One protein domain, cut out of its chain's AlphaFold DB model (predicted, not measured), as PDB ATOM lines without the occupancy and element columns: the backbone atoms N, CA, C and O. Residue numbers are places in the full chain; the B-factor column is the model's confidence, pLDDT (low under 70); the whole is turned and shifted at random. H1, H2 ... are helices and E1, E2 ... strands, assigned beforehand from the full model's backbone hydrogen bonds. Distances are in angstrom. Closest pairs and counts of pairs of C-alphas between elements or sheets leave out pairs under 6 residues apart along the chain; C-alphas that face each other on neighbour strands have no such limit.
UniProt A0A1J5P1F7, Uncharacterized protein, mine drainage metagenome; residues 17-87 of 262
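Overview. This is residues 17 to 87 of the 262 residues of an uncharacterized protein of mine drainage metagenome (UniProt A0A1J5P1F7). Going along the printed part, you meet a small two-stranded hairpin, E1 and E2, then a long, winding stretch, residues 38 to 63, and at its far end one long helix, H1, whose residues 75 to 87 stick out. The parts make an open shape with no common core. The 71 printed residues run E1, E2, H1, an antiparallel sheet E1 - E2 and a mixed class. The whole is only just loose, close to extended, with a radius of gyration of the C-alphas of 16.6 A, and spans 41 by 38 by 24 A.

Arrangement. E1, residues 19 to 26, bends by 64 degrees at residue 22. It forms a hairpin with E2, residues 31 to 37, antiparallel at 161 degrees; look for N 22 and O 34, 2.9 A apart, and N 34 and O 23, 2.8 A apart, both within hydrogen-bond range. H1, residues 64 to 87, is apart from E1; every O i to N i+4 pair in H1 is within hydrogen-bond range.

Along the chain. Find C-alpha 19 at (132.353, 122.077, 127.965); E1 runs 19.3 A from there, and E2 17.8 A. H1 runs 34.6 A, to C-alpha 87 at (115.977, 107.718, 151.578).

Size, cuts and confidence. The farthest C-alphas, of Pro 42 and Lys 87, are 44.1 A apart. The printed part has no cut. The link E1 to E2 is tight, and E2 to H1 is long. Confidence is under 70 at residue 23, residues 25 to 31 and residues 48 to 56.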
ATOM      1  N   PRO A  17     130.640 128.651 128.603       74.56
ATOM      2  CA  PRO A  17     131.357 127.421 128.921       74.56
ATOM      3  C   PRO A  17     131.671 126.628 127.649       74.56
ATOM      4  O   PRO A  17     130.809 126.399 126.806       74.56
ATOM      5  N   VAL A  18     132.922 126.180 127.511       83.19
ATOM      6  CA  VAL A  18     133.366 125.395 126.341       83.19
ATOM      7  C   VAL A  18     132.942 123.928 126.421       83.19
ATOM      8  O   VAL A  18     132.802 123.248 125.406       83.19
ATOM      9  N   VAL A  19     132.726 123.447 127.643       82.00
ATOM     10  CA  VAL A  19     132.353 122.077 127.965       82.00
ATOM     11  C   VAL A  19     131.589 122.067 129.287       82.00
ATOM     12  O   VAL A  19     131.933 122.811 130.207       82.00
ATOM     13  N   GLU A  20     130.576 121.217 129.386       82.06
ATOM     14  CA  GLU A  20     129.812 120.966 130.605       82.06
ATOM     15  C   GLU A  20     130.095 119.549 131.120       82.06
ATOM     16  O   GLU A  20     130.268 118.604 130.347       82.06
ATOM     17  N   VAL A  21     130.170 119.385 132.442       78.88
ATOM     18  CA  VAL A  21     130.324 118.067 133.067       78.88
ATOM     19  C   VAL A  21     128.936 117.465 133.278       78.88
ATOM     20  O   VAL A  21     128.232 117.864 134.198       78.88
ATOM     21  N   GLU A  22     128.557 116.470 132.478       77.56
ATOM     22  CA  GLU A  22     127.250 115.806 132.605       77.56
ATOM     23  C   GLU A  22     127.184 114.880 133.823       77.56
ATOM     24  O   GLU A  22     126.156 114.748 134.479       77.56
ATOM     25  N   SER A  23     128.279 114.179 134.119       64.62
ATOM     26  CA  SER A  23     128.391 113.339 135.315       64.62
ATOM     27  C   SER A  23     129.849 113.035 135.625       64.62
ATOM     28  O   SER A  23     130.718 113.115 134.757       64.62
ATOM     29  N   TRP A  24     130.136 112.666 136.870       77.12
ATOM     30  CA  TRP A  24     131.458 112.186 137.255       77.12
ATOM     31  C   TRP A  24     131.360 111.049 138.264       77.12
ATOM     32  O   TRP A  24     130.424 110.978 139.061       77.12
ATOM     33  N   THR A  25     132.359 110.170 138.255       68.44
ATOM     34  CA  THR A  25     132.521 109.127 139.273       68.44
ATOM     35  C   THR A  25     133.765 109.406 140.108       68.44
ATOM     36  O   THR A  25     134.802 109.828 139.594       68.44
ATOM     37  N   ASN A  26     133.656 109.209 141.425       52.31
ATOM     38  CA  ASN A  26     134.769 109.410 142.349       52.31
ATOM     39  C   ASN A  26     135.464 108.064 142.597       52.31
ATOM     40  O   ASN A  26     135.047 107.301 143.466       52.31
ATOM     41  N   GLY A  27     136.481 107.756 141.792       42.81
ATOM     42  CA  GLY A  27     137.363 106.613 142.020       42.81
ATOM     43  C   GLY A  27     138.452 106.937 143.045       42.81
ATOM     44  O   GLY A  27     138.801 108.096 143.253       42.81
ATOM     45  N   SER A  28     139.014 105.897 143.667       43.56
ATOM     46  CA  SER A  28     140.047 105.996 144.715       43.56
ATOM     47  C   SER A  28     141.315 106.757 144.291       43.56
ATOM     48  O   SER A  28     142.033 107.244 145.160       43.56
ATOM     49  N   TYR A  29     141.604 106.855 142.987       46.34
ATOM     50  CA  TYR A  29     142.837 107.471 142.465       46.34
ATOM     51  C   TYR A  29     142.642 108.349 141.219       46.34
ATOM     52  O   TYR A  29     143.566 109.047 140.809       46.34
ATOM     53  N   SER A  30     141.451 108.359 140.621       48.28
ATOM     54  CA  SER A  30     141.121 109.210 139.477       48.28
ATOM     55  C   SER A  30     139.624 109.510 139.445       48.28
ATOM     56  O   SER A  30     138.790 108.699 139.858       48.28
ATOM     57  N   ARG A  31     139.275 110.708 138.964       66.12
ATOM     58  CA  ARG A  31     137.893 111.077 138.648       66.12
ATOM     59  C   ARG A  31     137.664 110.840 137.167       66.12
ATOM     60  O   ARG A  31     138.407 111.374 136.348       66.12
ATOM     61  N   ASN A  32     136.634 110.072 136.836       74.44
ATOM     62  CA  ASN A  32     136.177 109.963 135.457       74.44
ATOM     63  C   ASN A  32     135.076 110.993 135.246       74.44
ATOM     64  O   ASN A  32     134.129 111.040 136.031       74.44
ATOM     65  N   TYR A  33     135.207 111.798 134.199       76.12
ATOM     66  CA  TYR A  33     134.236 112.819 133.830       76.12
ATOM     67  C   TYR A  33     133.555 112.414 132.525       76.12
ATOM     68  O   TYR A  33     134.227 112.050 131.561       76.12
ATOM     69  N   ARG A  34     132.227 112.500 132.485       79.25
ATOM     70  CA  ARG A  34     131.466 112.553 131.240       79.25
ATOM     71  C   ARG A  34     131.288 114.022 130.884       79.25
ATOM     72  O   ARG A  34     130.747 114.785 131.684       79.25
ATOM     73  N   LEU A  35     131.790 114.401 129.719       84.88
ATOM     74  CA  LEU A  35     131.843 115.780 129.251       84.88
ATOM     75  C   LEU A  35     130.930 115.954 128.038       84.88
ATOM     76  O   LEU A  35     130.959 115.127 127.128       84.88
ATOM     77  N   LYS A  36     130.180 117.053 128.008       84.38
ATOM     78  CA  LYS A  36     129.420 117.523 126.851       84.38
ATOM     79  C   LYS A  36     130.103 118.759 126.292       84.38
ATOM     80  O   LYS A  36     130.117 119.810 126.927       84.38
ATOM     81  N   TRP A  37     130.700 118.625 125.116       86.69
ATOM     82  CA  TRP A  37     131.395 119.725 124.452       86.69
ATOM     83  C   TRP A  37     130.395 120.668 123.788       86.69
ATOM     84  O   TRP A  37     129.494 120.222 123.077       86.69
ATOM     85  N   HIS A  38     130.553 121.969 124.024       83.88
ATOM     86  CA  HIS A  38     129.764 123.010 123.364       83.88
ATOM     87  C   HIS A  38     130.491 123.590 122.149       83.88
ATOM     88  O   HIS A  38     129.844 124.052 121.212       83.88
ATOM     89  N   ARG A  39     131.830 123.559 122.161       85.62
ATOM     90  CA  ARG A  39     132.688 123.964 121.044       85.62
ATOM     91  C   ARG A  39     134.036 123.252 121.097       85.62
ATOM     92  O   ARG A  39     134.490 122.869 122.176       85.62
ATOM     93  N   ASP A  40     134.673 123.133 119.939       84.56
ATOM     94  CA  ASP A  40     136.021 122.587 119.828       84.56
ATOM     95  C   ASP A  40     137.061 123.568 120.379       84.56
ATOM     96  O   ASP A  40     136.936 124.790 120.249       84.56
ATOM     97  N   VAL A  41     138.108 123.022 120.996       84.25
ATOM     98  CA  VAL A  41     139.260 123.777 121.501       84.25
ATOM     99  C   VAL A  41     140.555 123.132 121.007       84.25
ATOM    100  O   VAL A  41     140.594 121.911 120.844       84.25
ATOM    101  N   PRO A  42     141.631 123.908 120.778       84.81
ATOM    102  CA  PRO A  42     142.911 123.350 120.359       84.81
ATOM    103  C   PRO A  42     143.440 122.301 121.343       84.81
ATOM    104  O   PRO A  42     143.333 122.462 122.564       84.81
ATOM    105  N   GLU A  43     144.053 121.245 120.816       79.44
ATOM    106  CA  GLU A  43     144.682 120.206 121.628       79.44
ATOM    107  C   GLU A  43     145.753 120.811 122.554       79.44
ATOM    108  O   GLU A  43     146.531 121.679 122.161       79.44
ATOM    109  N   GLY A  44     145.760 120.393 123.822       78.00
ATOM    110  CA  GLY A  44     146.643 120.952 124.852       78.00
ATOM    111  C   GLY A  44     146.125 122.223 125.539       78.00
ATOM    112  O   GLY A  44     146.767 122.707 126.476       78.00
ATOM    113  N   THR A  45     144.955 122.745 125.149       78.25
ATOM    114  CA  THR A  45     144.307 123.859 125.861       78.25
ATOM    115  C   THR A  45     143.979 123.450 127.297       78.25
ATOM    116  O   THR A  45     143.229 122.504 127.540       78.25
ATOM    117  N   LYS A  46     144.527 124.179 128.278       73.69
ATOM    118  CA  LYS A  46     144.210 123.956 129.693       73.69
ATOM    119  C   LYS A  46     142.798 124.444 129.988       73.69
ATOM    120  O   LYS A  46     142.534 125.644 129.964       73.69
ATOM    121  N   LEU A  47     141.914 123.508 130.307       73.00
ATOM    122  CA  LEU A  47     140.578 123.815 130.791       73.00
ATOM    123  C   LEU A  47     140.621 124.074 132.293       73.00
ATOM    124  O   LEU A  47     141.113 123.251 133.066       73.00
ATOM    125  N   TYR A  48     140.063 125.205 132.704       65.50
ATOM    126  CA  TYR A  48     139.813 125.490 134.107       65.50
ATOM    127  C   TYR A  48     138.336 125.240 134.366       65.50
ATOM    128  O   TYR A  48     137.472 125.891 133.779       65.50
ATOM    129  N   ALA A  49     138.035 124.279 135.236       61.12
ATOM    130  CA  ALA A  49     136.695 124.176 135.777       61.12
ATOM    131  C   ALA A  49     136.502 125.377 136.701       61.12
ATOM    132  O   ALA A  49     137.101 125.426 137.776       61.12
ATOM    133  N   THR A  50     135.675 126.335 136.299       51.94
ATOM    134  CA  THR A  50     135.038 127.215 137.274       51.94
ATOM    135  C   THR A  50     134.080 126.308 138.030       51.94
ATOM    136  O   THR A  50     133.101 125.861 137.428       51.94
ATOM    137  N   PRO A  51     134.344 125.928 139.297       49.91
ATOM    138  CA  PRO A  51     133.320 125.240 140.051       49.91
ATOM    139  C   PRO A  51     132.126 126.181 140.027       49.91
ATOM    140  O   PRO A  51     132.256 127.337 140.437       49.91
ATOM    141  N   GLN A  52     130.993 125.713 139.513       47.88
ATOM    142  CA  GLN A  52     129.724 126.399 139.683       47.88
ATOM    143  C   GLN A  52     129.407 126.291 141.179       47.88
ATOM    144  O   GLN A  52     128.678 125.426 141.654       47.88
ATOM    145  N   ARG A  53     130.124 127.088 141.973       45.97
ATOM    146  CA  ARG A  53     129.830 127.312 143.368       45.97
ATOM    147  C   ARG A  53     128.528 128.087 143.300       45.97
ATOM    148  O   ARG A  53     128.514 129.198 142.780       45.97
ATOM    149  N   CYS A  54     127.460 127.541 143.870       44.03
ATOM    150  CA  CYS A  54     126.568 128.411 144.621       44.03
ATOM    151  C   CYS A  54     127.476 129.087 145.653       44.03
ATOM    152  O   CYS A  54     127.823 128.486 146.671       44.03
ATOM    153  N   ALA A  55     128.045 130.234 145.285       57.25
ATOM    154  CA  ALA A  55     128.963 130.958 146.131       57.25
ATOM    155  C   ALA A  55     128.102 131.472 147.275       57.25
ATOM    156  O   ALA A  55     127.294 132.375 147.088       57.25
ATOM    157  N   VAL A  56     128.209 130.825 148.435       64.44
ATOM    158  CA  VAL A  56     127.772 131.460 149.672       64.44
ATOM    159  C   VAL A  56     128.532 132.778 149.714       64.44
ATOM    160  O   VAL A  56     129.765 132.759 149.661       64.44
ATOM    161  N   ASP A  57     127.805 133.891 149.702       80.06
ATOM    162  CA  ASP A  57     128.399 135.218 149.772       80.06
ATOM    163  C   ASP A  57     128.983 135.392 151.176       80.06
ATOM    164  O   ASP A  57     128.269 135.629 152.150       80.06
ATOM    165  N   ILE A  58     130.280 135.111 151.301       78.94
ATOM    166  CA  ILE A  58     131.007 135.257 152.554       78.94
ATOM    167  C   ILE A  58     131.555 136.683 152.586       78.94
ATOM    168  O   ILE A  58     132.382 137.016 151.734       78.94
ATOM    169  N   PRO A  59     131.166 137.505 153.575       85.50
ATOM    170  CA  PRO A  59     131.683 138.858 153.688       85.50
ATOM    171  C   PRO A  59     133.210 138.876 153.780       85.50
ATOM    172  O   PRO A  59     133.797 138.097 154.532       85.50
ATOM    173  N   GLU A  60     133.852 139.801 153.067       81.38
ATOM    174  CA  GLU A  60     135.318 139.905 152.994       81.38
ATOM    175  C   GLU A  60     135.976 140.117 154.369       81.38
ATOM    176  O   GLU A  60     137.077 139.636 154.630       81.38
ATOM    177  N   TRP A  61     135.269 140.776 155.291       86.75
ATOM    178  CA  TRP A  61     135.723 141.004 156.665       86.75
ATOM    179  C   TRP A  61     135.631 139.757 157.564       86.75
ATOM    180  O   TRP A  61     136.082 139.791 158.712       86.75
ATOM    181  N   MET A  62     135.047 138.652 157.089       89.25
ATOM    182  CA  MET A  62     134.909 137.432 157.878       89.25
ATOM    183  C   MET A  62     136.256 136.719 158.027       89.25
ATOM    184  O   MET A  62     136.963 136.441 157.061       89.25
ATOM    185  N   HIS A  63     136.587 136.335 159.261       92.44
ATOM    186  CA  HIS A  63     137.810 135.594 159.550       92.44
ATOM    187  C   HIS A  63     137.900 134.289 158.716       92.44
ATOM    188  O   HIS A  63     136.944 133.501 158.726       92.44
ATOM    189  N   PRO A  64     139.048 133.964 158.081       84.06
ATOM    190  CA  PRO A  64     139.155 132.836 157.146       84.06
ATOM    191  C   PRO A  64     138.754 131.472 157.725       84.06
ATOM    192  O   PRO A  64     138.128 130.658 157.052       84.06
ATOM    193  N   ARG A  65     139.066 131.216 159.004       83.75
ATOM    194  CA  ARG A  65     138.654 129.966 159.678       83.75
ATOM    195  C   ARG A  65     137.142 129.869 159.892       83.75
ATOM    196  O   ARG A  65     136.607 128.764 159.912       83.75
ATOM    197  N   THR A  66     136.467 131.003 160.061       85.62
ATOM    198  CA  THR A  66     135.006 131.061 160.198       85.62
ATOM    199  C   THR A  66     134.349 130.837 158.842       85.62
ATOM    200  O   THR A  66     133.421 130.041 158.746       85.62
ATOM    201  N   ALA A  67     134.894 131.439 157.780       85.38
ATOM    202  CA  ALA A  67     134.463 131.185 156.407       85.38
ATOM    203  C   ALA A  67     134.564 129.690 156.042       85.38
ATOM    204  O   ALA A  67     133.596 129.088 155.579       85.38
ATOM    205  N   ASP A  68     135.710 129.062 156.325       86.50
ATOM    206  CA  ASP A  68     135.912 127.622 156.115       86.50
ATOM    207  C   ASP A  68     134.921 126.762 156.926       86.50
ATOM    208  O   ASP A  68     134.358 125.799 156.400       86.50
ATOM    209  N   LEU A  69     134.656 127.125 158.187       89.81
ATOM    210  CA  LEU A  69     133.651 126.455 159.017       89.81
ATOM    211  C   LEU A  69     132.261 126.503 158.372       89.81
ATOM    212  O   LEU A  69     131.635 125.451 158.228       89.81
ATOM    213  N   VAL A  70     131.799 127.690 157.965       90.12
ATOM    214  CA  VAL A  70     130.481 127.890 157.341       90.12
ATOM    215  C   VAL A  70     130.359 127.072 156.056       90.12
ATOM    216  O   VAL A  70     129.370 126.364 155.874       90.12
ATOM    217  N   LEU A  71     131.381 127.094 155.196       87.25
ATOM    218  CA  LEU A  71     131.380 126.366 153.923       87.25
ATOM    219  C   LEU A  71     131.359 124.842 154.108       87.25
ATOM    220  O   LEU A  71     130.624 124.128 153.420       87.25
ATOM    221  N   ARG A  72     132.155 124.309 155.041       93.06
ATOM    222  CA  ARG A  72     132.142 122.868 155.330       93.06
ATOM    223  C   ARG A  72     130.829 122.440 155.974       93.06
ATOM    224  O   ARG A  72     130.330 121.358 155.657       93.06
ATOM    225  N   PHE A  73     130.271 123.271 156.852       93.94
ATOM    226  CA  PHE A  73     129.006 122.984 157.518       93.94
ATOM    227  C   PHE A  73     127.828 123.004 156.542       93.94
ATOM    228  O   PHE A  73     127.064 122.040 156.508       93.94
ATOM    229  N   SER A  74     127.728 124.021 155.680       92.75
ATOM    230  CA  SER A  74     126.677 124.103 154.658       92.75
ATOM    231  C   SER A  74     126.731 122.913 153.695       92.75
ATOM    232  O   SER A  74     125.705 122.298 153.406       92.75
ATOM    233  N   SER A  75     127.934 122.492 153.284       90.75
ATOM    234  CA  SER A  75     128.116 121.285 152.470       90.75
ATOM    235  C   SER A  75     127.669 120.008 153.195       90.75
ATOM    236  O   SER A  75     127.051 119.130 152.587       90.75
ATOM    237  N   ALA A  76     127.970 119.878 154.491       94.56
ATOM    238  CA  ALA A  76     127.562 118.725 155.292       94.56
ATOM    239  C   ALA A  76     126.040 118.669 155.496       94.56
ATOM    240  O   ALA A  76     125.457 117.587 155.387       94.56
ATOM    241  N   LEU A  77     125.407 119.819 155.740       95.69
ATOM    242  CA  LEU A  77     123.958 119.953 155.869       95.69
ATOM    243  C   LEU A  77     123.249 119.592 154.556       95.69
ATOM    244  O   LEU A  77     122.365 118.739 154.556       95.69
ATOM    245  N   ALA A  78     123.707 120.133 153.421       93.50
ATOM    246  CA  ALA A  78     123.145 119.823 152.105       93.50
ATOM    247  C   ALA A  78     123.212 118.319 151.779       93.50
ATOM    248  O   ALA A  78     122.238 117.727 151.316       93.50
ATOM    249  N   LYS A  79     124.342 117.662 152.077       94.56
ATOM    250  CA  LYS A  79     124.486 116.206 151.894       94.56
ATOM    251  C   LYS A  79     123.530 115.410 152.778       94.56
ATOM    252  O   LYS A  79     123.010 114.390 152.328       94.56
ATOM    253  N   LYS A  80     123.324 115.844 154.024       92.88
ATOM    254  CA  LYS A  80     122.411 115.200 154.977       92.88
ATOM    255  C   LYS A  80     120.964 115.305 154.486       92.88
ATOM    256  O   LYS A  80     120.310 114.272 154.366       92.88
ATOM    257  N   LEU A  81     120.514 116.505 154.118       94.00
ATOM    258  CA  LEU A  81     119.171 116.739 153.579       94.00
ATOM    259  C   LEU A  81     118.943 115.966 152.274       94.00
ATOM    260  O   LEU A  81     117.970 115.229 152.166       94.00
ATOM    261  N   GLY A  82     119.890 116.007 151.331       93.19
ATOM    262  CA  GLY A  82     119.788 115.235 150.088       93.19
ATOM    263  C   GLY A  82     119.821 113.712 150.296       93.19
ATOM    264  O   GLY A  82     119.228 112.953 149.528       93.19
ATOM    265  N   ALA A  83     120.497 113.219 151.339       92.38
ATOM    266  CA  ALA A  83     120.429 111.808 151.717       92.38
ATOM    267  C   ALA A  83     119.059 111.442 152.308       92.38
ATOM    268  O   ALA A  83     118.520 110.398 151.945       92.38
ATOM    269  N   ALA A  84     118.487 112.295 153.164       89.94
ATOM    270  CA  ALA A  84     117.144 112.109 153.708       89.94
ATOM    271  C   ALA A  84     116.083 112.133 152.596       89.94
ATOM    272  O   ALA A  84     115.270 111.216 152.521       89.94
ATOM    273  N   GLN A  85     116.169 113.094 151.673       91.69
ATOM    274  CA  GLN A  85     115.298 113.201 150.502       91.69
ATOM    275  C   GLN A  85     115.286 111.904 149.684       91.69
ATOM    276  O   GLN A  85     114.231 111.342 149.414       91.69
ATOM    277  N   ARG A  86     116.469 111.363 149.360       93.62
ATOM    278  CA  ARG A  86     116.580 110.097 148.617       93.62
ATOM    279  C   ARG A  86     116.097 108.884 149.405       93.62
ATOM    280  O   ARG A  86     115.581 107.950 148.804       93.62
ATOM    281  N   LYS A  87     116.313 108.863 150.723       92.50
ATOM    282  CA  LYS A  87     115.977 107.718 151.578       92.50
ATOM    283  C   LYS A  87     114.478 107.618 151.859       92.50
ATOM    284  O   LYS A  87     113.950 106.514 151.875       92.50
TER     285      LYS A  87